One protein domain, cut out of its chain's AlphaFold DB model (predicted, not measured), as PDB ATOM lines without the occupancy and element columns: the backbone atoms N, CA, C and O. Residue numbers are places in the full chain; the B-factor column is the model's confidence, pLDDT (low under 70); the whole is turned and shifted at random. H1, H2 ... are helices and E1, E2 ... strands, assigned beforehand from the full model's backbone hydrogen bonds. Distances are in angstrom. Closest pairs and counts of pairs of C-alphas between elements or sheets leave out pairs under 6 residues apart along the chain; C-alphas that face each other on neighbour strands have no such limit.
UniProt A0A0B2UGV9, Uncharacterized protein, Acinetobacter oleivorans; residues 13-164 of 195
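AT A GLANCE: This is residues 13 to 164 of the 195 residues of an uncharacterized protein of Acinetobacter oleivorans (UniProt A0A0B2UGV9). A long two-stranded ribbon, E1 and E2, reaches out as an arm from a body of two helical hairpins; its tip, residues 27 to 32, sticks out free. H1 and H2 pack on the ribbon's E2, and H4 crosses them on their other side, with H3 beside H4. The printed part has 152 residues, in the order E1, E2, H1, H2, H3, H4, with an antiparallel sheet E1 - E2 and a mixed class, helices and strands. It is only just compact, close to loose, with a radius of gyration of the C-alphas of 17.6 A, and spans 62 by 35 by 28 A.

IN THESE COORDINATES: E1, residues 13 to 27, begins at C-alpha 13 (103.674, -23.066, 30.654) and is 37.6 A long. E2, residues 32 to 50, is 34.1 A. H1 is residues 58 to 71, 20.0 A, and H2 residues 77 to 95, 27.0 A. H3 is residues 111 to 124, 20.0 A; H4, residues 130 to 149, is 28.3 A and ends at C-alpha 149 (84.615, -8.052, 34.804).

HOW THE PARTS SIT: The hairpin E1 and E2 has N 16 and O 46 at 2.8 A and N 25 and O 34 at 2.8 A; E1 bends by 66 degrees at residue 17, E2 by 102 degrees at residue 43. The closest C-alphas of E2 and H1 are Val 48 and Ser 61, 6.1 A. H1 and H2, a helical hairpin, touch at Phe 64 and Leu 79, closest C-alphas 6.8 A apart. H4 touches H2 with residues 135 to 140 alone, about perpendicular at 89 degrees, closest C-alphas Asp 85 and Arg 136, 5.2 A. H3 and H4, a helical hairpin, stand at a shallow tilt of 11 degrees, opposite ways. Every O i to N i+4 pair is within hydrogen-bond range in H1, H2, H3 and H4.

THE WHOLE: The C-alphas farthest apart, Glu 29 and Lys 125, are 65.4 A apart. The printed part has no cut; the link H2 to H3 is long. Residues 37 and 39 have pLDDT under 70.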
ATOM      1  N   ILE A  13     103.332 -24.461  30.367       98.19
ATOM      2  CA  ILE A  13     103.674 -23.066  30.654       98.19
ATOM      3  C   ILE A  13     105.062 -22.770  30.088       98.19
ATOM      4  O   ILE A  13     105.978 -23.583  30.221       98.19
ATOM      5  N   ILE A  14     105.206 -21.592  29.493       97.56
ATOM      6  CA  ILE A  14     106.490 -20.933  29.256       97.56
ATOM      7  C   ILE A  14     106.527 -19.620  30.044       97.56
ATOM      8  O   ILE A  14     105.487 -19.132  30.487       97.56
ATOM      9  N   TYR A  15     107.716 -19.044  30.207       96.56
ATOM     10  CA  TYR A  15     107.889 -17.790  30.932       96.56
ATOM     11  C   TYR A  15     108.579 -16.749  30.062       96.56
ATOM     12  O   TYR A  15     109.623 -17.023  29.473       96.56
ATOM     13  N   ILE A  16     108.004 -15.550  30.020       95.44
ATOM     14  CA  ILE A  16     108.611 -14.376  29.398       95.44
ATOM     15  C   ILE A  16     109.360 -13.607  30.484       95.44
ATOM     16  O   ILE A  16     108.784 -13.245  31.513       95.44
ATOM     17  N   ALA A  17     110.652 -13.382  30.261       94.12
ATOM     18  CA  ALA A  17     111.491 -12.635  31.186       94.12
ATOM     19  C   ALA A  17     111.255 -11.124  31.056       94.12
ATOM     20  O   ALA A  17     111.149 -10.613  29.941       94.12
ATOM     21  N   ASN A  18     111.249 -10.408  32.185       90.69
ATOM     22  CA  ASN A  18     111.160  -8.940  32.246       90.69
ATOM     23  C   ASN A  18     109.980  -8.359  31.447       90.69
ATOM     24  O   ASN A  18     110.130  -7.386  30.703       90.69
ATOM     25  N   TYR A  19     108.811  -8.976  31.596       93.00
ATOM     26  CA  TYR A  19     107.592  -8.552  30.928       93.00
ATOM     27  C   TYR A  19     107.136  -7.183  31.438       93.00
ATOM     28  O   TYR A  19     107.071  -6.954  32.648       93.00
ATOM     29  N   LYS A  20     106.793  -6.290  30.507       89.88
ATOM     30  CA  LYS A  20     106.313  -4.931  30.774       89.88
ATOM     31  C   LYS A  20     105.024  -4.692  30.010       89.88
ATOM     32  O   LYS A  20     104.882  -5.150  28.879       89.88
ATOM     33  N   ILE A  21     104.117  -3.950  30.629       86.12
ATOM     34  CA  ILE A  21     102.880  -3.525  29.980       86.12
ATOM     35  C   ILE A  21     103.135  -2.199  29.267       86.12
ATOM     36  O   ILE A  21     103.813  -1.313  29.793       86.12
ATOM     37  N   LEU A  22     102.613  -2.091  28.048       83.69
ATOM     38  CA  LEU A  22     102.662  -0.876  27.247       83.69
ATOM     39  C   LEU A  22     101.329  -0.144  27.378       83.69
ATOM     40  O   LEU A  22     100.274  -0.752  27.202       83.69
ATOM     41  N   ASP A  23     101.396   1.153  27.651       78.25
ATOM     42  CA  ASP A  23     100.274   2.070  27.515       78.25
ATOM     43  C   ASP A  23     100.324   2.692  26.114       78.25
ATOM     44  O   ASP A  23     101.400   2.953  25.564       78.25
ATOM     45  N   ILE A  24      99.154   2.916  25.520       79.12
ATOM     46  CA  ILE A  24      99.045   3.661  24.268       79.12
ATOM     47  C   ILE A  24      98.813   5.136  24.596       79.12
ATOM     48  O   ILE A  24      97.868   5.490  25.300       79.12
ATOM     49  N   SER A  25      99.694   5.991  24.095       77.31
ATOM     50  CA  SER A  25      99.574   7.441  24.176       77.31
ATOM     51  C   SER A  25      99.144   7.971  22.813       77.31
ATOM     52  O   SER A  25      99.662   7.538  21.782       77.31
ATOM     53  N   TRP A  26      98.175   8.882  22.809       77.50
ATOM     54  CA  TRP A  26      97.671   9.525  21.600       77.50
ATOM     55  C   TRP A  26      98.026  11.005  21.624       77.50
ATOM     56  O   TRP A  26      97.542  11.755  22.472       77.50
ATOM     57  N   ASP A  27      98.835  11.425  20.660       80.88
ATOM     58  CA  ASP A  27      99.054  12.830  20.351       80.88
ATOM     59  C   ASP A  27      97.941  13.290  19.400       80.88
ATOM     60  O   ASP A  27      97.953  12.997  18.200       80.88
ATOM     61  N   LEU A  28      96.944  13.980  19.963       80.69
ATOM     62  CA  LEU A  28      95.785  14.490  19.226       80.69
ATOM     63  C   LEU A  28      96.158  15.584  18.216       80.69
ATOM     64  O   LEU A  28      95.477  15.715  17.202       80.69
ATOM     65  N   GLU A  29      97.222  16.353  18.464       83.31
ATOM     66  CA  GLU A  29      97.649  17.432  17.564       83.31
ATOM     67  C   GLU A  29      98.360  16.876  16.333       83.31
ATOM     68  O   GLU A  29      98.183  17.376  15.220       83.31
ATOM     69  N   ARG A  30      99.155  15.818  16.520       80.12
ATOM     70  CA  ARG A  30      99.927  15.192  15.440       80.12
ATOM     71  C   ARG A  30      99.256  13.963  14.830       80.12
ATOM     72  O   ARG A  30      99.813  13.383  13.900       80.12
ATOM     73  N   ASN A  31      98.084  13.576  15.341       80.88
ATOM     74  CA  ASN A  31      97.351  12.362  14.967       80.88
ATOM     75  C   ASN A  31      98.263  11.120  14.936       80.88
ATOM     76  O   ASN A  31      98.294  10.353  13.972       80.88
ATOM     77  N   LEU A  32      99.071  10.976  15.986       78.06
ATOM     78  CA  LEU A  32     100.102   9.950  16.116       78.06
ATOM     79  C   LEU A  32      99.900   9.193  17.426       78.06
ATOM     80  O   LEU A  32      99.696   9.794  18.477       78.06
ATOM     81  N   SER A  33      99.994   7.866  17.366       77.69
ATOM     82  CA  SER A  33      99.999   7.009  18.551       77.69
ATOM     83  C   SER A  33     101.415   6.529  18.855       77.69
ATOM     84  O   SER A  33     102.105   6.041  17.955       77.69
ATOM     85  N   SER A  34     101.828   6.593  20.117       76.75
ATOM     86  CA  SER A  34     103.059   5.973  20.612       76.75
ATOM     87  C   SER A  34     102.742   4.923  21.675       76.75
ATOM     88  O   SER A  34     101.767   5.031  22.416       76.75
ATOM     89  N   PHE A  35     103.573   3.885  21.751       76.38
ATOM     90  CA  PHE A  35     103.542   2.937  22.859       76.38
ATOM     91  C   PHE A  35     104.585   3.355  23.883       76.38
ATOM     92  O   PHE A  35     105.780   3.393  23.580       76.38
ATOM     93  N   GLU A  36     104.146   3.644  25.100       74.94
ATOM     94  CA  GLU A  36     105.030   3.966  26.209       74.94
ATOM     95  C   GLU A  36     105.004   2.837  27.232       74.94
ATOM     96  O   GLU A  36     103.962   2.270  27.545       74.94
ATOM     97  N   ASN A  37     106.171   2.480  27.768       69.62
ATOM     98  CA  ASN A  37     106.211   1.514  28.858       69.62
ATOM     99  C   ASN A  37     105.518   2.107  30.081       69.62
ATOM    100  O   ASN A  37     105.933   3.161  30.575       69.62
ATOM    101  N   ARG A  38     104.566   1.364  30.640       74.50
ATOM    102  CA  ARG A  38     104.023   1.637  31.964       74.50
ATOM    103  C   ARG A  38     105.083   1.266  32.993       74.50
ATOM    104  O   ARG A  38     105.149   0.129  33.453       74.50
ATOM    105  N   ARG A  39     105.988   2.211  33.273       66.38
ATOM    106  CA  ARG A  39     107.268   1.963  33.973       66.38
ATOM    107  C   ARG A  39     107.100   1.259  35.321       66.38
ATOM    108  O   ARG A  39     108.007   0.540  35.732       66.38
ATOM    109  N   ASP A  40     105.938   1.418  35.945       80.31
ATOM    110  CA  ASP A  40     105.664   0.947  37.300       80.31
ATOM    111  C   ASP A  40     105.046  -0.461  37.355       80.31
ATOM    112  O   ASP A  40     104.936  -1.027  38.443       80.31
ATOM    113  N   ILE A  41     104.652  -1.038  36.206       86.94
ATOM    114  CA  ILE A  41     104.013  -2.362  36.135       86.94
ATOM    115  C   ILE A  41     104.833  -3.303  35.258       86.94
ATOM    116  O   ILE A  41     104.815  -3.242  34.025       86.94
ATOM    117  N   PHE A  42     105.533  -4.221  35.917       90.94
ATOM    118  CA  PHE A  42     106.350  -5.237  35.270       90.94
ATOM    119  C   PHE A  42     106.392  -6.513  36.108       90.94
ATOM    120  O   PHE A  42     106.116  -6.494  37.305       90.94
ATOM    121  N   THR A  43     106.781  -7.623  35.486       92.94
ATOM    122  CA  THR A  43     107.141  -8.838  36.216       92.94
ATOM    123  C   THR A  43     108.385  -9.486  35.627       92.94
ATOM    124  O   THR A  43     108.606  -9.481  34.415       92.94
ATOM    125  N   ILE A  44     109.219 -10.058  36.491       93.19
ATOM    126  CA  ILE A  44     110.456 -10.730  36.087       93.19
ATOM    127  C   ILE A  44     110.141 -12.008  35.303       93.19
ATOM    128  O   ILE A  44     110.905 -12.381  34.417       93.19
ATOM    129  N   SER A  45     109.024 -12.678  35.606       93.50
ATOM    130  CA  SER A  45     108.684 -13.984  35.042       93.50
ATOM    131  C   SER A  45     107.185 -14.081  34.769       93.50
ATOM    132  O   SER A  45     106.403 -14.511  35.617       93.50
ATOM    133  N   PHE A  46     106.782 -13.674  33.566       96.69
ATOM    134  CA  PHE A  46     105.382 -13.693  33.157       96.69
ATOM    135  C   PHE A  46     105.005 -15.054  32.566       96.69
ATOM    136  O   PHE A  46     105.622 -15.469  31.581       96.69
ATOM    137  N   PRO A  47     104.016 -15.766  33.128       97.75
ATOM    138  CA  PRO A  47     103.590 -17.049  32.593       97.75
ATOM    139  C   PRO A  47     102.770 -16.880  31.311       97.75
ATOM    140  O   PRO A  47     101.904 -16.017  31.212       97.75
ATOM    141  N   VAL A  48     102.977 -17.783  30.358       97.94
ATOM    142  CA  VAL A  48     102.112 -17.961  29.187       97.94
ATOM    143  C   VAL A  48     101.779 -19.440  29.071       97.94
ATOM    144  O   VAL A  48     102.679 -20.282  29.069       97.94
ATOM    145  N   ILE A  49     100.490 -19.769  28.996       98.56
ATOM    146  CA  ILE A  49     100.047 -21.146  28.772       98.56
ATOM    147  C   ILE A  49      99.959 -21.373  27.266       98.56
ATOM    148  O   ILE A  49      99.239 -20.663  26.569       98.56
ATOM    149  N   LEU A  50     100.693 -22.369  26.780       98.38
ATOM    150  CA  LEU A  50     100.579 -22.883  25.424       98.38
ATOM    151  C   LEU A  50      99.654 -24.095  25.423       98.38
ATOM    152  O   LEU A  50      99.838 -25.013  26.232       98.38
ATOM    153  N   LYS A  51      98.696 -24.101  24.498       97.81
ATOM    154  CA  LYS A  51      97.817 -25.231  24.183       97.81
ATOM    155  C   LYS A  51      98.633 -26.405  23.639       97.81
ATOM    156  O   LYS A  51      99.792 -26.245  23.243       97.81
ATOM    157  N   SER A  52      98.028 -27.586  23.546       97.19
ATOM    158  CA  SER A  52      98.649 -28.732  22.865       97.19
ATOM    159  C   SER A  52      98.963 -28.451  21.392       97.19
ATOM    160  O   SER A  52      99.917 -29.024  20.870       97.19
ATOM    161  N   SER A  53      98.213 -27.547  20.746       95.94
ATOM    162  CA  SER A  53      98.486 -27.060  19.383       95.94
ATOM    163  C   SER A  53      99.763 -26.212  19.278       95.94
ATOM    164  O   SER A  53     100.293 -26.037  18.185       95.94
ATOM    165  N   GLY A  54     100.281 -25.698  20.399       95.81
ATOM    166  CA  GLY A  54     101.388 -24.741  20.444       95.81
ATOM    167  C   GLY A  54     100.945 -23.276  20.437       95.81
ATOM    168  O   GLY A  54     101.771 -22.400  20.687       95.81
ATOM    169  N   GLU A  55      99.659 -23.009  20.211       97.25
ATOM    170  CA  GLU A  55      99.073 -21.671  20.305       97.25
ATOM    171  C   GLU A  55      98.989 -21.203  21.759       97.25
ATOM    172  O   GLU A  55      98.989 -22.003  22.695       97.25
ATOM    173  N   VAL A  56      98.878 -19.895  21.961       97.69
ATOM    174  CA  VAL A  56      98.682 -19.314  23.290       97.69
ATOM    175  C   VAL A  56      97.231 -19.499  23.732       97.69
ATOM    176  O   VAL A  56      96.295 -19.345  22.949       97.69
ATOM    177  N   TRP A  57      97.021 -19.799  25.013       97.75
ATOM    178  CA  TRP A  57      95.706 -19.664  25.626       97.75
ATOM    179  C   TRP A  57      95.431 -18.191  25.953       97.75
ATOM    180  O   TRP A  57      95.769 -17.689  27.026       97.75
ATOM    181  N   GLU A  58      94.839 -17.493  24.986       96.06
ATOM    182  CA  GLU A  58      94.677 -16.035  24.984       96.06
ATOM    183  C   GLU A  58      93.950 -15.499  26.222       96.06
ATOM    184  O   GLU A  58      94.441 -14.568  26.862       96.06
ATOM    185  N   LEU A  59      92.831 -16.116  26.623       96.62
ATOM    186  CA  LEU A  59      92.086 -15.682  27.809       96.62
ATOM    187  C   LEU A  59      92.932 -15.760  29.084       96.62
ATOM    188  O   LEU A  59      92.870 -14.852  29.915       96.62
ATOM    189  N   ALA A  60      93.751 -16.804  29.243       97.69
ATOM    190  CA  ALA A  60      94.654 -16.912  30.387       97.69
ATOM    191  C   ALA A  60      95.719 -15.808  30.367       97.69
ATOM    192  O   ALA A  60      95.986 -15.200  31.404       97.69
ATOM    193  N   SER A  61      96.279 -15.490  29.197       96.56
ATOM    194  CA  SER A  61      97.224 -14.379  29.042       96.56
ATOM    195  C   SER A  61      96.602 -13.019  29.372       96.56
ATOM    196  O   SER A  61      97.244 -12.202  30.038       96.56
ATOM    197  N   LEU A  62      95.354 -12.775  28.963       95.88
ATOM    198  CA  LEU A  62      94.613 -11.566  29.335       95.88
ATOM    199  C   LEU A  62      94.379 -11.503  30.850       95.88
ATOM    200  O   LEU A  62      94.652 -10.483  31.478       95.88
ATOM    201  N   TYR A  63      93.977 -12.619  31.459       97.38
ATOM    202  CA  TYR A  63      93.804 -12.707  32.907       97.38
ATOM    203  C   TYR A  63      95.099 -12.428  33.683       97.38
ATOM    204  O   TYR A  63      95.087 -11.665  34.651       97.38
ATOM    205  N   PHE A  64      96.231 -12.996  33.258       97.25
ATOM    206  CA  PHE A  64      97.530 -12.729  33.881       97.25
ATOM    207  C   PHE A  64      97.924 -11.253  33.773       97.25
ATOM    208  O   PHE A  64      98.468 -10.703  34.732       97.25
ATOM    209  N   ASN A  65      97.601 -10.593  32.657       94.62
ATOM    210  CA  ASN A  65      97.796  -9.151  32.508       94.62
ATOM    211  C   ASN A  65      96.945  -8.354  33.502       94.62
ATOM    212  O   ASN A  65      97.496  -7.539  34.239       94.62
ATOM    213  N   SER A  66      95.638  -8.615  33.597       94.12
ATOM    214  CA  SER A  66      94.777  -7.930  34.576       94.12
ATOM    215  C   SER A  66      95.238  -8.166  36.008       94.12
ATOM    216  O   SER A  66      95.226  -7.245  36.824       94.12
ATOM    217  N   TYR A  67      95.682  -9.387  36.317       95.62
ATOM    218  CA  TYR A  67      96.237  -9.715  37.624       95.62
ATOM    219  C   TYR A  67      97.494  -8.891  37.915       95.62
ATOM    220  O   TYR A  67      97.601  -8.292  38.986       95.62
ATOM    221  N   LEU A  68      98.421  -8.813  36.956       94.50
ATOM    222  CA  LEU A  68      99.642  -8.024  37.093       94.50
ATOM    223  C   LEU A  68      99.332  -6.532  37.278       94.50
ATOM    224  O   LEU A  68      99.884  -5.914  38.183       94.50
ATOM    225  N   ILE A  69      98.404  -5.977  36.492       91.81
ATOM    226  CA  ILE A  69      97.965  -4.578  36.614       91.81
ATOM    227  C   ILE A  69      97.384  -4.300  38.003       91.81
ATOM    228  O   ILE A  69      97.656  -3.257  38.592       91.81
ATOM    229  N   LYS A  70      96.579  -5.226  38.530       92.00
ATOM    230  CA  LYS A  70      95.856  -5.043  39.792       92.00
ATOM    231  C   LYS A  70      96.743  -5.200  41.026       92.00
ATOM    232  O   LYS A  70      96.529  -4.497  42.009       92.00
ATOM    233  N   TYR A  71      97.684  -6.143  41.004       92.31
ATOM    234  CA  TYR A  71      98.435  -6.549  42.199       92.31
ATOM    235  C   TYR A  71      99.933  -6.242  42.146       92.31
ATOM    236  O   TYR A  71     100.597  -6.388  43.168       92.31
ATOM    237  N   ASN A  72     100.459  -5.829  40.991       88.75
ATOM    238  CA  ASN A  72     101.877  -5.546  40.768       88.75
ATOM    239  C   ASN A  72     102.812  -6.665  41.283       88.75
ATOM    240  O   ASN A  72     103.718  -6.428  42.080       88.75
ATOM    241  N   ASP A  73     102.561  -7.913  40.868       87.94
ATOM    242  CA  ASP A  73     103.373  -9.085  41.237       87.94
ATOM    243  C   ASP A  73     104.737  -9.081  40.518       87.94
ATOM    244  O   ASP A  73     104.966  -9.803  39.541       87.94
ATOM    245  N   ILE A  74     105.647  -8.236  41.012       84.81
ATOM    246  CA  ILE A  74     106.954  -7.948  40.402       84.81
ATOM    247  C   ILE A  74     107.803  -9.214  40.220       84.81
ATOM    248  O   ILE A  74     108.432  -9.401  39.178       84.81
ATOM    249  N   VAL A  75     107.836 -10.105  41.214       85.75
ATOM    250  CA  VAL A  75     108.627 -11.350  41.137       85.75
ATOM    251  C   VAL A  75     107.904 -12.418  40.303       85.75
ATOM    252  O   VAL A  75     108.550 -13.251  39.657       85.75
ATOM    253  N   GLY A  76     106.569 -12.370  40.271       88.69
ATOM    254  CA  GLY A  76     105.729 -13.267  39.481       88.69
ATOM    255  C   GLY A  76     105.425 -14.596  40.173       88.69
ATOM    256  O   GLY A  76     105.027 -15.550  39.509       88.69
ATOM    257  N   ASP A  77     105.635 -14.716  41.484       92.12
ATOM    258  CA  ASP A  77     105.435 -15.987  42.193       92.12
ATOM    259  C   ASP A  77     103.952 -16.335  42.360       92.12
ATOM    260  O   ASP A  77     103.564 -17.502  42.214       92.12
ATOM    261  N   ASN A  78     103.093 -15.330  42.566       94.31
ATOM    262  CA  ASN A  78     101.652 -15.560  42.573       94.31
ATOM    263  C   ASN A  78     101.169 -15.909  41.166       94.31
ATOM    264  O   ASN A  78     100.423 -16.877  41.011       94.31
ATOM    265  N   LEU A  79     101.639 -15.188  40.145       95.81
ATOM    266  CA  LEU A  79     101.358 -15.495  38.741       95.81
ATOM    267  C   LEU A  79     101.778 -16.921  38.367       95.81
ATOM    268  O   LEU A  79     100.986 -17.643  37.764       95.81
ATOM    269  N   LYS A  80     102.965 -17.381  38.782       96.44
ATOM    270  CA  LYS A  80     103.413 -18.773  38.590       96.44
ATOM    271  C   LYS A  80     102.452 -19.771  39.231       96.44
ATOM    272  O   LYS A  80     102.042 -20.724  38.571       96.44
ATOM    273  N   SER A  81     102.077 -19.555  40.495       96.69
ATOM    274  CA  SER A  81     101.133 -20.435  41.201       96.69
ATOM    275  C   SER A  81      99.774 -20.481  40.499       96.69
ATOM    276  O   SER A  81      99.239 -21.564  40.273       96.69
ATOM    277  N   ILE A  82      99.242 -19.320  40.107       97.94
ATOM    278  CA  ILE A  82      97.982 -19.211  39.365       97.94
ATOM    279  C   ILE A  82      98.083 -19.957  38.032       97.94
ATOM    280  O   ILE A  82      97.192 -20.736  37.700       97.94
ATOM    281  N   ALA A  83      99.168 -19.752  37.285       98.25
ATOM    282  CA  ALA A  83      99.368 -20.377  35.986       98.25
ATOM    283  C   ALA A  83      99.439 -21.901  36.082       98.25
ATOM    284  O   ALA A  83      98.865 -22.581  35.239       98.25
ATOM    285  N   VAL A  84     100.079 -22.455  37.118       98.06
ATOM    286  CA  VAL A  84     100.115 -23.909  37.356       98.06
ATOM    287  C   VAL A  84      98.714 -24.473  37.595       98.06
ATOM    288  O   VAL A  84      98.366 -25.520  37.042       98.06
ATOM    289  N   ASP A  85      97.893 -23.784  38.386       98.12
ATOM    290  CA  ASP A  85      96.520 -24.211  38.659       98.12
ATOM    291  C   ASP A  85      95.633 -24.115  37.409       98.12
ATOM    292  O   ASP A  85      94.887 -25.054  37.112       98.12
ATOM    293  N   LEU A  86      95.754 -23.030  36.635       98.50
ATOM    294  CA  LEU A  86      95.032 -22.872  35.370       98.50
ATOM    295  C   LEU A  86      95.520 -23.841  34.293       98.50
ATOM    296  O   LEU A  86      94.700 -24.371  33.552       98.50
ATOM    297  N   LEU A  87      96.816 -24.159  34.233       98.50
ATOM    298  CA  LEU A  87      97.334 -25.182  33.327       98.50
ATOM    299  C   LEU A  87      96.701 -26.543  33.629       98.50
ATOM    300  O   LEU A  87      96.359 -27.277  32.707       98.50
ATOM    301  N   HIS A  88      96.534 -26.897  34.905       97.81
ATOM    302  CA  HIS A  88      95.873 -28.152  35.256       97.81
ATOM    303  C   HIS A  88      94.412 -28.181  34.803       97.81
ATOM    304  O   HIS A  88      93.935 -29.210  34.331       97.81
ATOM    305  N   TYR A  89      93.710 -27.053  34.928       98.38
ATOM    306  CA  TYR A  89      92.365 -26.913  34.384       98.38
ATOM    307  C   TYR A  89      92.354 -27.045  32.856       98.38
ATOM    308  O   TYR A  89      91.572 -27.825  32.326       98.38
ATOM    309  N   TYR A  90      93.274 -26.385  32.153       98.12
ATOM    310  CA  TYR A  90      93.351 -26.462  30.695       98.12
ATOM    311  C   TYR A  90      93.662 -27.864  30.181       98.12
ATOM    312  O   TYR A  90      93.034 -28.354  29.250       98.12
ATOM    313  N   ARG A  91      94.594 -28.558  30.839       97.94
ATOM    314  CA  ARG A  91      94.910 -29.950  30.510       97.94
ATOM    315  C   ARG A  91      93.700 -30.859  30.666       97.94
ATOM    316  O   ARG A  91      93.545 -31.789  29.887       97.94
ATOM    317  N   PHE A  92      92.858 -30.590  31.663       97.88
ATOM    318  CA  PHE A  92      91.596 -31.296  31.837       97.88
ATOM    319  C   PHE A  92      90.595 -30.974  30.717       97.88
ATOM    320  O   PHE A  92      89.921 -31.881  30.245       97.88
ATOM    321  N   ILE A  93      90.513 -29.714  30.277       97.50
ATOM    322  CA  ILE A  93      89.662 -29.302  29.149       97.50
ATOM    323  C   ILE A  93      90.050 -30.064  27.876       97.50
ATOM    324  O   ILE A  93      89.197 -30.708  27.265       97.50
ATOM    325  N   GLU A  94      91.339 -30.049  27.526       97.06
ATOM    326  CA  GLU A  94      91.850 -30.732  26.334       97.06
ATOM    327  C   GLU A  94      91.694 -32.257  26.417       97.06
ATOM    328  O   GLU A  94      91.319 -32.882  25.434       97.06
ATOM    329  N   ASP A  95      91.927 -32.865  27.586       96.50
ATOM    330  CA  ASP A  95      91.742 -34.311  27.792       96.50
ATOM    331  C   ASP A  95      90.280 -34.756  27.618       96.50
ATOM    332  O   ASP A  95      90.010 -35.893  27.243       96.50
ATOM    333  N   ARG A  96      89.328 -33.852  27.875       95.12
ATOM    334  CA  ARG A  96      87.897 -34.088  27.658       95.12
ATOM    335  C   ARG A  96      87.418 -33.702  26.261       95.12
ATOM    336  O   ARG A  96      86.240 -33.912  25.992       95.12
ATOM    337  N   GLU A  97      88.292 -33.145  25.421       95.81
ATOM    338  CA  GLU A  97      87.961 -32.635  24.084       95.81
ATOM    339  C   GLU A  97      86.783 -31.641  24.113       95.81
ATOM    340  O   GLU A  97      85.890 -31.662  23.266       95.81
ATOM    341  N   LEU A  98      86.751 -30.782  25.137       95.81
ATOM    342  CA  LEU A  98      85.707 -29.775  25.322       95.81
ATOM    343  C   LEU A  98      86.237 -28.369  25.053       95.81
ATOM    344  O   LEU A  98      87.426 -28.097  25.183       95.81
ATOM    345  N   ASP A  99      85.320 -27.463  24.733       94.69
ATOM    346  CA  ASP A  99      85.615 -26.038  24.656       94.69
ATOM    347  C   ASP A  99      85.697 -25.418  26.066       94.69
ATOM    348  O   ASP A  99      84.945 -25.780  26.980       94.69
ATOM    349  N   GLU A 100      86.602 -24.461  26.262       94.25
ATOM    350  CA  GLU A 100      86.783 -23.752  27.536       94.25
ATOM    351  C   GLU A 100      85.569 -22.896  27.939       94.25
ATOM    352  O   GLU A 100      85.432 -22.542  29.113       94.25
ATOM    353  N   LEU A 101      84.667 -22.602  27.000       96.00
ATOM    354  CA  LEU A 101      83.383 -21.927  27.197       96.00
ATOM    355  C   LEU A 101      82.189 -22.889  27.063       96.00
ATOM    356  O   LEU A 101      81.044 -22.460  26.896       96.00
ATOM    357  N   TYR A 102      82.421 -24.203  27.184       96.12
ATOM    358  CA  TYR A 102      81.364 -25.211  27.163       96.12
ATOM    359  C   TYR A 102      80.484 -25.148  28.425       96.12
ATOM    360  O   TYR A 102      80.694 -25.849  29.429       96.12
ATOM    361  N   PHE A 103      79.455 -24.297  28.363       96.00
ATOM    362  CA  PHE A 103      78.497 -24.045  29.441       96.00
ATOM    363  C   PHE A 103      77.047 -24.351  29.026       96.00
ATOM    364  O   PHE A 103      76.209 -23.447  28.962       96.00
ATOM    365  N   PRO A 104      76.702 -25.628  28.782       95.31
ATOM    366  CA  PRO A 104      75.333 -26.006  28.450       95.31
ATOM    367  C   PRO A 104      74.363 -25.727  29.609       95.31
ATOM    368  O   PRO A 104      74.754 -25.543  30.775       95.31
ATOM    369  N   LYS A 105      73.062 -25.783  29.303       94.19
ATOM    370  CA  LYS A 105      71.977 -25.611  30.284       94.19
ATOM    371  C   LYS A 105      72.127 -26.505  31.523       94.19
ATOM    372  O   LYS A 105      71.898 -26.054  32.645       94.19
ATOM    373  N   LEU A 106      72.536 -27.761  31.335       93.81
ATOM    374  CA  LEU A 106      72.756 -28.715  32.426       93.81
ATOM    375  C   LEU A 106      74.052 -28.402  33.189       93.81
ATOM    376  O   LEU A 106      75.148 -28.598  32.668       93.81
ATOM    377  N   LEU A 107      73.926 -27.985  34.455       92.56
ATOM    378  CA  LEU A 107      75.053 -27.577  35.311       92.56
ATOM    379  C   LEU A 107      76.159 -28.629  35.399       92.56
ATOM    380  O   LEU A 107      77.327 -28.311  35.225       92.56
ATOM    381  N   ASN A 108      75.797 -29.891  35.629       93.12
ATOM    382  CA  ASN A 108      76.752 -30.990  35.776       93.12
ATOM    383  C   ASN A 108      77.522 -31.327  34.488       93.12
ATOM    384  O   ASN A 108      78.497 -32.070  34.562       93.12
ATOM    385  N   LYS A 109      77.092 -30.803  33.333       95.50
ATOM    386  CA  LYS A 109      77.801 -30.922  32.054       95.50
ATOM    387  C   LYS A 109      78.709 -29.729  31.763       95.50
ATOM    388  O   LYS A 109      79.520 -29.827  30.850       95.50
ATOM    389  N   ARG A 110      78.598 -28.625  32.508       96.88
ATOM    390  CA  ARG A 110      79.491 -27.473  32.342       96.88
ATOM    391  C   ARG A 110      80.914 -27.867  32.694       96.88
ATOM    392  O   ARG A 110      81.142 -28.562  33.688       96.88
ATOM    393  N   ILE A 111      81.867 -27.378  31.911       97.25
ATOM    394  CA  ILE A 111      83.276 -27.748  32.051       97.25
ATOM    395  C   ILE A 111      83.841 -27.455  33.455       97.25
ATOM    396  O   ILE A 111      84.585 -28.259  34.013       97.25
ATOM    397  N   THR A 112      83.374 -26.388  34.105       97.50
ATOM    398  CA  THR A 112      83.720 -26.028  35.490       97.50
ATOM    399  C   THR A 112      83.240 -27.049  36.532       97.50
ATOM    400  O   THR A 112      83.966 -27.376  37.473       97.50
ATOM    401  N   TYR A 113      82.029 -27.590  36.374       97.00
ATOM    402  CA  TYR A 113      81.470 -28.612  37.264       97.00
ATOM    403  C   TYR A 113      82.097 -29.980  37.007       97.00
ATOM    404  O   TYR A 113      82.350 -30.725  37.957       97.00
ATOM    405  N   LEU A 114      82.390 -30.293  35.744       97.62
ATOM    406  CA  LEU A 114      83.150 -31.483  35.372       97.62
ATOM    407  C   LEU A 114      84.552 -31.441  35.989       97.62
ATOM    408  O   LEU A 114      84.986 -32.430  36.578       97.62
ATOM    409  N   PHE A 115      85.217 -30.285  35.946       98.00
ATOM    410  CA  PHE A 115      86.518 -30.107  36.581       98.00
ATOM    411  C   PHE A 115      86.441 -30.242  38.101       98.00
ATOM    412  O   PHE A 115      87.244 -30.952  38.700       98.00
ATOM    413  N   ARG A 116      85.432 -29.638  38.743       97.12
ATOM    414  CA  ARG A 116      85.191 -29.827  40.180       97.12
ATOM    415  C   ARG A 116      85.040 -31.305  40.540       97.12
ATOM    416  O   ARG A 116      85.606 -31.743  41.539       97.12
ATOM    417  N   ARG A 117      84.270 -32.064  39.756       96.44
ATOM    418  CA  ARG A 117      84.101 -33.508  39.958       96.44
ATOM    419  C   ARG A 117      85.435 -34.241  39.815       96.44
ATOM    420  O   ARG A 117      85.771 -35.020  40.696       96.44
ATOM    421  N   HIS A 118      86.212 -33.928  38.782       96.38
ATOM    422  CA  HIS A 118      87.552 -34.485  38.601       96.38
ATOM    423  C   HIS A 118      88.462 -34.214  39.812       96.38
ATOM    424  O   HIS A 118      89.113 -35.129  40.302       96.38
ATOM    425  N   LEU A 119      88.462 -32.996  40.367       96.44
ATOM    426  CA  LEU A 119      89.239 -32.684  41.574       96.44
ATOM    427  C   LEU A 119      88.797 -33.501  42.799       96.44
ATOM    428  O   LEU A 119      89.644 -33.895  43.596       96.44
ATOM    429  N   ILE A 120      87.494 -33.758  42.955       95.56
ATOM    430  CA  ILE A 120      86.966 -34.612  44.032       95.56
ATOM    431  C   ILE A 120      87.435 -36.056  43.850       95.56
ATOM    432  O   ILE A 120      87.952 -36.639  44.797       95.56
ATOM    433  N   GLU A 121      87.352 -36.591  42.632       94.75
ATOM    434  CA  GLU A 121      87.834 -37.941  42.315       94.75
ATOM    435  C   GLU A 121      89.340 -38.084  42.617       94.75
ATOM    436  O   GLU A 121      89.769 -39.100  43.157       94.75
ATOM    437  N   GLN A 122      90.153 -37.051  42.351       94.38
ATOM    438  CA  GLN A 122      91.581 -37.055  42.709       94.38
ATOM    439  C   GLN A 122      91.824 -36.989  44.227       94.38
ATOM    440  O   GLN A 122      92.808 -37.552  44.706       94.38
ATOM    441  N   ILE A 123      90.950 -36.330  44.997       95.00
ATOM    442  CA  ILE A 123      91.014 -36.360  46.468       95.00
ATOM    443  C   ILE A 123      90.692 -37.765  46.982       95.00
ATOM    444  O   ILE A 123      91.419 -38.287  47.821       95.00
ATOM    445  N   GLU A 124      89.616 -38.375  46.483       93.38
ATOM    446  CA  GLU A 124      89.150 -39.700  46.912       93.38
ATOM    447  C   GLU A 124      90.190 -40.794  46.638       93.38
ATOM    448  O   GLU A 124      90.348 -41.712  47.441       93.38
ATOM    449  N   LYS A 125      90.955 -40.660  45.549       93.44
ATOM    450  CA  LYS A 125      92.084 -41.545  45.222       93.44
ATOM    451  C   LYS A 125      93.354 -41.279  46.040       93.44
ATOM    452  O   LYS A 125      94.288 -42.071  45.975       93.44
ATOM    453  N   GLY A 126      93.418 -40.175  46.789       93.12
ATOM    454  CA  GLY A 126      94.613 -39.760  47.532       93.12
ATOM    455  C   GLY A 126      95.690 -39.066  46.686       93.12
ATOM    456  O   GLY A 126      96.762 -38.765  47.203       93.12
ATOM    457  N   ASP A 127      95.411 -38.760  45.416       92.69
ATOM    458  CA  ASP A 127      96.352 -38.103  44.495       92.69
ATOM    459  C   ASP A 127      96.459 -36.586  44.721       92.69
ATOM    460  O   ASP A 127      97.373 -35.928  44.219       92.69
ATOM    461  N   MET A 128      95.495 -35.997  45.434       93.75
ATOM    462  CA  MET A 128      95.427 -34.558  45.661       93.75
ATOM    463  C   MET A 128      94.902 -34.222  47.056       93.75
ATOM    464  O   MET A 128      93.915 -34.778  47.529       93.75
ATOM    465  N   SER A 129      95.521 -33.232  47.704       94.81
ATOM    466  CA  SER A 129      95.011 -32.711  48.972       94.81
ATOM    467  C   SER A 129      93.733 -31.882  48.776       94.81
ATOM    468  O   SER A 129      93.570 -31.171  47.779       94.81
ATOM    469  N   LEU A 130      92.864 -31.871  49.791       94.25
ATOM    470  CA  LEU A 130      91.674 -31.014  49.807       94.25
ATOM    471  C   LEU A 130      92.017 -29.525  49.616       94.25
ATOM    472  O   LEU A 130      91.261 -28.794  48.979       94.25
ATOM    473  N   ASN A 131      93.140 -29.064  50.177       94.81
ATOM    474  CA  ASN A 131      93.541 -27.662  50.081       94.81
ATOM    475  C   ASN A 131      93.949 -27.294  48.648       94.81
ATOM    476  O   ASN A 131      93.500 -26.278  48.125       94.81
ATOM    477  N   THR A 132      94.716 -28.164  47.987       95.31
ATOM    478  CA  THR A 132      95.113 -28.000  46.580       95.31
ATOM    479  C   THR A 132      93.896 -27.987  45.657       95.31
ATOM    480  O   THR A 132      93.782 -27.119  44.796       95.31
ATOM    481  N   ALA A 133      92.934 -28.891  45.866       95.94
ATOM    482  CA  ALA A 133      91.699 -28.914  45.083       95.94
ATOM    483  C   ALA A 133      90.873 -27.628  45.257       95.94
ATOM    484  O   ALA A 133      90.406 -27.044  44.277       95.94
ATOM    485  N   LYS A 134      90.726 -27.146  46.502       95.38
ATOM    486  CA  LYS A 134      90.053 -25.872  46.805       95.38
ATOM    487  C   LYS A 134      90.753 -24.686  46.146       95.38
ATOM    488  O   LYS A 134      90.086 -23.828  45.575       95.38
ATOM    489  N   GLN A 135      92.079 -24.640  46.220       95.75
ATOM    490  CA  GLN A 135      92.873 -23.602  45.575       95.75
ATOM    491  C   GLN A 135      92.611 -23.589  44.065       95.75
ATOM    492  O   GLN A 135      92.223 -22.553  43.529       95.75
ATOM    493  N   ARG A 136      92.711 -24.747  43.405       97.38
ATOM    494  CA  ARG A 136      92.515 -24.887  41.954       97.38
ATOM    495  C   ARG A 136      91.147 -24.443  41.484       97.38
ATOM    496  O   ARG A 136      91.055 -23.642  40.559       97.38
ATOM    497  N   ILE A 137      90.084 -24.916  42.132       97.00
ATOM    498  CA  ILE A 137      88.733 -24.525  41.723       97.00
ATOM    499  C   ILE A 137      88.482 -23.028  41.953       97.00
ATOM    500  O   ILE A 137      87.836 -22.388  41.129       97.00
ATOM    501  N   ASN A 138      89.056 -22.441  43.008       95.94
ATOM    502  CA  ASN A 138      88.971 -20.999  43.243       95.94
ATOM    503  C   ASN A 138      89.759 -20.193  42.199       95.94
ATOM    504  O   ASN A 138      89.296 -19.134  41.788       95.94
ATOM    505  N   ARG A 139      90.913 -20.685  41.719       96.88
ATOM    506  CA  ARG A 139      91.628 -20.041  40.602       96.88
ATOM    507  C   ARG A 139      90.783 -20.016  39.330       96.88
ATOM    508  O   ARG A 139      90.749 -18.985  38.673       96.88
ATOM    509  N   VAL A 140      90.059 -21.096  39.029       97.81
ATOM    510  CA  VAL A 140      89.137 -21.157  37.879       97.81
ATOM    511  C   VAL A 140      87.969 -20.179  38.036       97.81
ATOM    512  O   VAL A 140      87.617 -19.491  37.083       97.81
ATOM    513  N   VAL A 141      87.390 -20.077  39.236       96.25
ATOM    514  CA  VAL A 141      86.327 -19.101  39.539       96.25
ATOM    515  C   VAL A 141      86.817 -17.679  39.278       96.25
ATOM    516  O   VAL A 141      86.221 -16.991  38.451       96.25
ATOM    517  N   ASN A 142      87.942 -17.299  39.896       96.00
ATOM    518  CA  ASN A 142      88.535 -15.965  39.774       96.00
ATOM    519  C   ASN A 142      88.954 -15.639  38.334       96.00
ATOM    520  O   ASN A 142      88.905 -14.481  37.932       96.00
ATOM    521  N   PHE A 143      89.392 -16.645  37.572       97.69
ATOM    522  CA  PHE A 143      89.723 -16.506  36.157       97.69
ATOM    523  C   PHE A 143      88.500 -16.055  35.351       97.69
ATOM    524  O   PHE A 143      88.541 -14.992  34.736       97.69
ATOM    525  N   TYR A 144      87.388 -16.796  35.414       96.44
ATOM    526  CA  TYR A 144      86.178 -16.416  34.676       96.44
ATOM    527  C   TYR A 144      85.550 -15.117  35.192       96.44
ATOM    528  O   TYR A 144      85.107 -14.311  34.381       96.44
ATOM    529  N   GLU A 145      85.537 -14.895  36.512       93.88
ATOM    530  CA  GLU A 145      85.076 -13.634  37.118       93.88
ATOM    531  C   GLU A 145      85.859 -12.450  36.544       93.88
ATOM    532  O   GLU A 145      85.269 -11.532  35.987       93.88
ATOM    533  N   SER A 146      87.193 -12.520  36.567       95.12
ATOM    534  CA  SER A 146      88.042 -11.457  36.032       95.12
ATOM    535  C   SER A 146      87.858 -11.273  34.525       95.12
ATOM    536  O   SER A 146      87.822 -10.137  34.063       95.12
ATOM    537  N   CYS A 147      87.736 -12.348  33.742       95.12
ATOM    538  CA  CYS A 147      87.502 -12.235  32.300       95.12
ATOM    539  C   CYS A 147      86.161 -11.560  31.978       95.12
ATOM    540  O   CYS A 147      86.093 -10.791  31.021       95.12
ATOM    541  N   LEU A 148      85.114 -11.808  32.771       93.19
ATOM    542  CA  LEU A 148      83.816 -11.145  32.629       93.19
ATOM    543  C   LEU A 148      83.874  -9.682  33.086       93.19
ATOM    544  O   LEU A 148      83.419  -8.800  32.363       93.19
ATOM    545  N   GLU A 149      84.477  -9.407  34.246       92.62
ATOM    546  CA  GLU A 149      84.615  -8.052  34.804       92.62
ATOM    547  C   GLU A 149      85.420  -7.116  33.892       92.62
ATOM    548  O   GLU A 149      85.089  -5.940  33.769       92.62
ATOM    549  N   ASN A 150      86.463  -7.634  33.235       92.12
ATOM    550  CA  ASN A 150      87.305  -6.861  32.315       92.12
ATOM    551  C   ASN A 150      86.773  -6.860  30.867       92.12
ATOM    552  O   ASN A 150      87.401  -6.271  29.990       92.12
ATOM    553  N   GLY A 151      85.643  -7.525  30.595       92.75
ATOM    554  CA  GLY A 151      85.021  -7.567  29.266       92.75
ATOM    555  C   GLY A 151      85.739  -8.438  28.228       92.75
ATOM    556  O   GLY A 151      85.410  -8.364  27.047       92.75
ATOM    557  N   TYR A 152      86.692  -9.281  28.637       92.31
ATOM    558  CA  TYR A 152      87.352 -10.256  27.752       92.31
ATOM    559  C   TYR A 152      86.424 -11.401  27.359       92.31
ATOM    560  O   TYR A 152      86.601 -12.028  26.318       92.31
ATOM    561  N   LEU A 153      85.431 -11.672  28.205       91.75
ATOM    562  CA  LEU A 153      84.321 -12.556  27.909       91.75
ATOM    563  C   LEU A 153      83.023 -11.764  27.926       91.75
ATOM    564  O   LEU A 153      82.722 -11.054  28.883       91.75
ATOM    565  N   ASN A 154      82.224 -11.944  26.880       86.94
ATOM    566  CA  ASN A 154      80.850 -11.474  26.838       86.94
ATOM    567  C   ASN A 154      79.907 -12.667  27.026       86.94
ATOM    568  O   ASN A 154      80.172 -13.757  26.521       86.94
ATOM    569  N   SER A 155      78.781 -12.450  27.709       82.00
ATOM    570  CA  SER A 155      77.720 -13.458  27.841       82.00
ATOM    571  C   SER A 155      77.124 -13.899  26.498       82.00
ATOM    572  O   SER A 155      76.453 -14.919  26.459       82.00
ATOM    573  N   SER A 156      77.371 -13.183  25.396       87.00
ATOM    574  CA  SER A 156      77.021 -13.636  24.043       87.00
ATOM    575  C   SER A 156      77.898 -14.777  23.512       87.00
ATOM    576  O   SER A 156      77.497 -15.448  22.565       87.00
ATOM    577  N   LEU A 157      79.081 -15.005  24.094       86.44
ATOM    578  CA  LEU A 157      80.032 -16.032  23.648       86.44
ATOM    579  C   LEU A 157      79.700 -17.433  24.175       86.44
ATOM    580  O   LEU A 157      80.322 -18.406  23.760       86.44
ATOM    581  N   PHE A 158      78.748 -17.552  25.101       89.44
ATOM    582  CA  PHE A 158      78.381 -18.822  25.715       89.44
ATOM    583  C   PHE A 158      76.895 -18.872  26.069       89.44
ATOM    584  O   PHE A 158      76.260 -17.859  26.332       89.44
ATOM    585  N   GLU A 159      76.328 -20.077  26.116       87.25
ATOM    586  CA  GLU A 159      74.890 -20.263  26.350       87.25
ATOM    587  C   GLU A 159      74.476 -19.905  27.790       87.25
ATOM    588  O   GLU A 159      73.393 -19.375  28.027       87.25
ATOM    589  N   ASN A 160      75.322 -20.221  28.777       92.88
ATOM    590  CA  ASN A 160      75.021 -20.013  30.192       92.88
ATOM    591  C   ASN A 160      76.267 -19.630  30.995       92.88
ATOM    592  O   ASN A 160      77.388 -19.937  30.617       92.88
ATOM    593  N   GLN A 161      76.062 -19.048  32.178       91.50
ATOM    594  CA  GLN A 161      77.154 -18.687  33.087       91.50
ATOM    595  C   GLN A 161      78.048 -19.890  33.463       91.50
ATOM    596  O   GLN A 161      77.545 -21.007  33.624       91.50
ATOM    597  N   PRO A 162      79.354 -19.689  33.705       90.88
ATOM    598  CA  PRO A 162      80.278 -20.771  34.055       90.88
ATOM    599  C   PRO A 162      79.905 -21.467  35.372       90.88
ATOM    600  O   PRO A 162      80.150 -22.660  35.541       90.88
ATOM    601  N   TYR A 163      79.279 -20.757  36.309       91.06
ATOM    602  CA  TYR A 163      78.797 -21.287  37.586       91.06
ATOM    603  C   TYR A 163      77.648 -20.440  38.137       91.06
ATOM    604  O   TYR A 163      77.230 -19.459  37.528       91.06
ATOM    605  N   GLN A 164      77.101 -20.853  39.278       87.94
ATOM    606  CA  GLN A 164      76.057 -20.122  39.987       87.94
ATOM    607  C   GLN A 164      76.642 -19.445  41.225       87.94
ATOM    608  O   GLN A 164      77.487 -20.019  41.917       87.94
TER     609      GLN A 164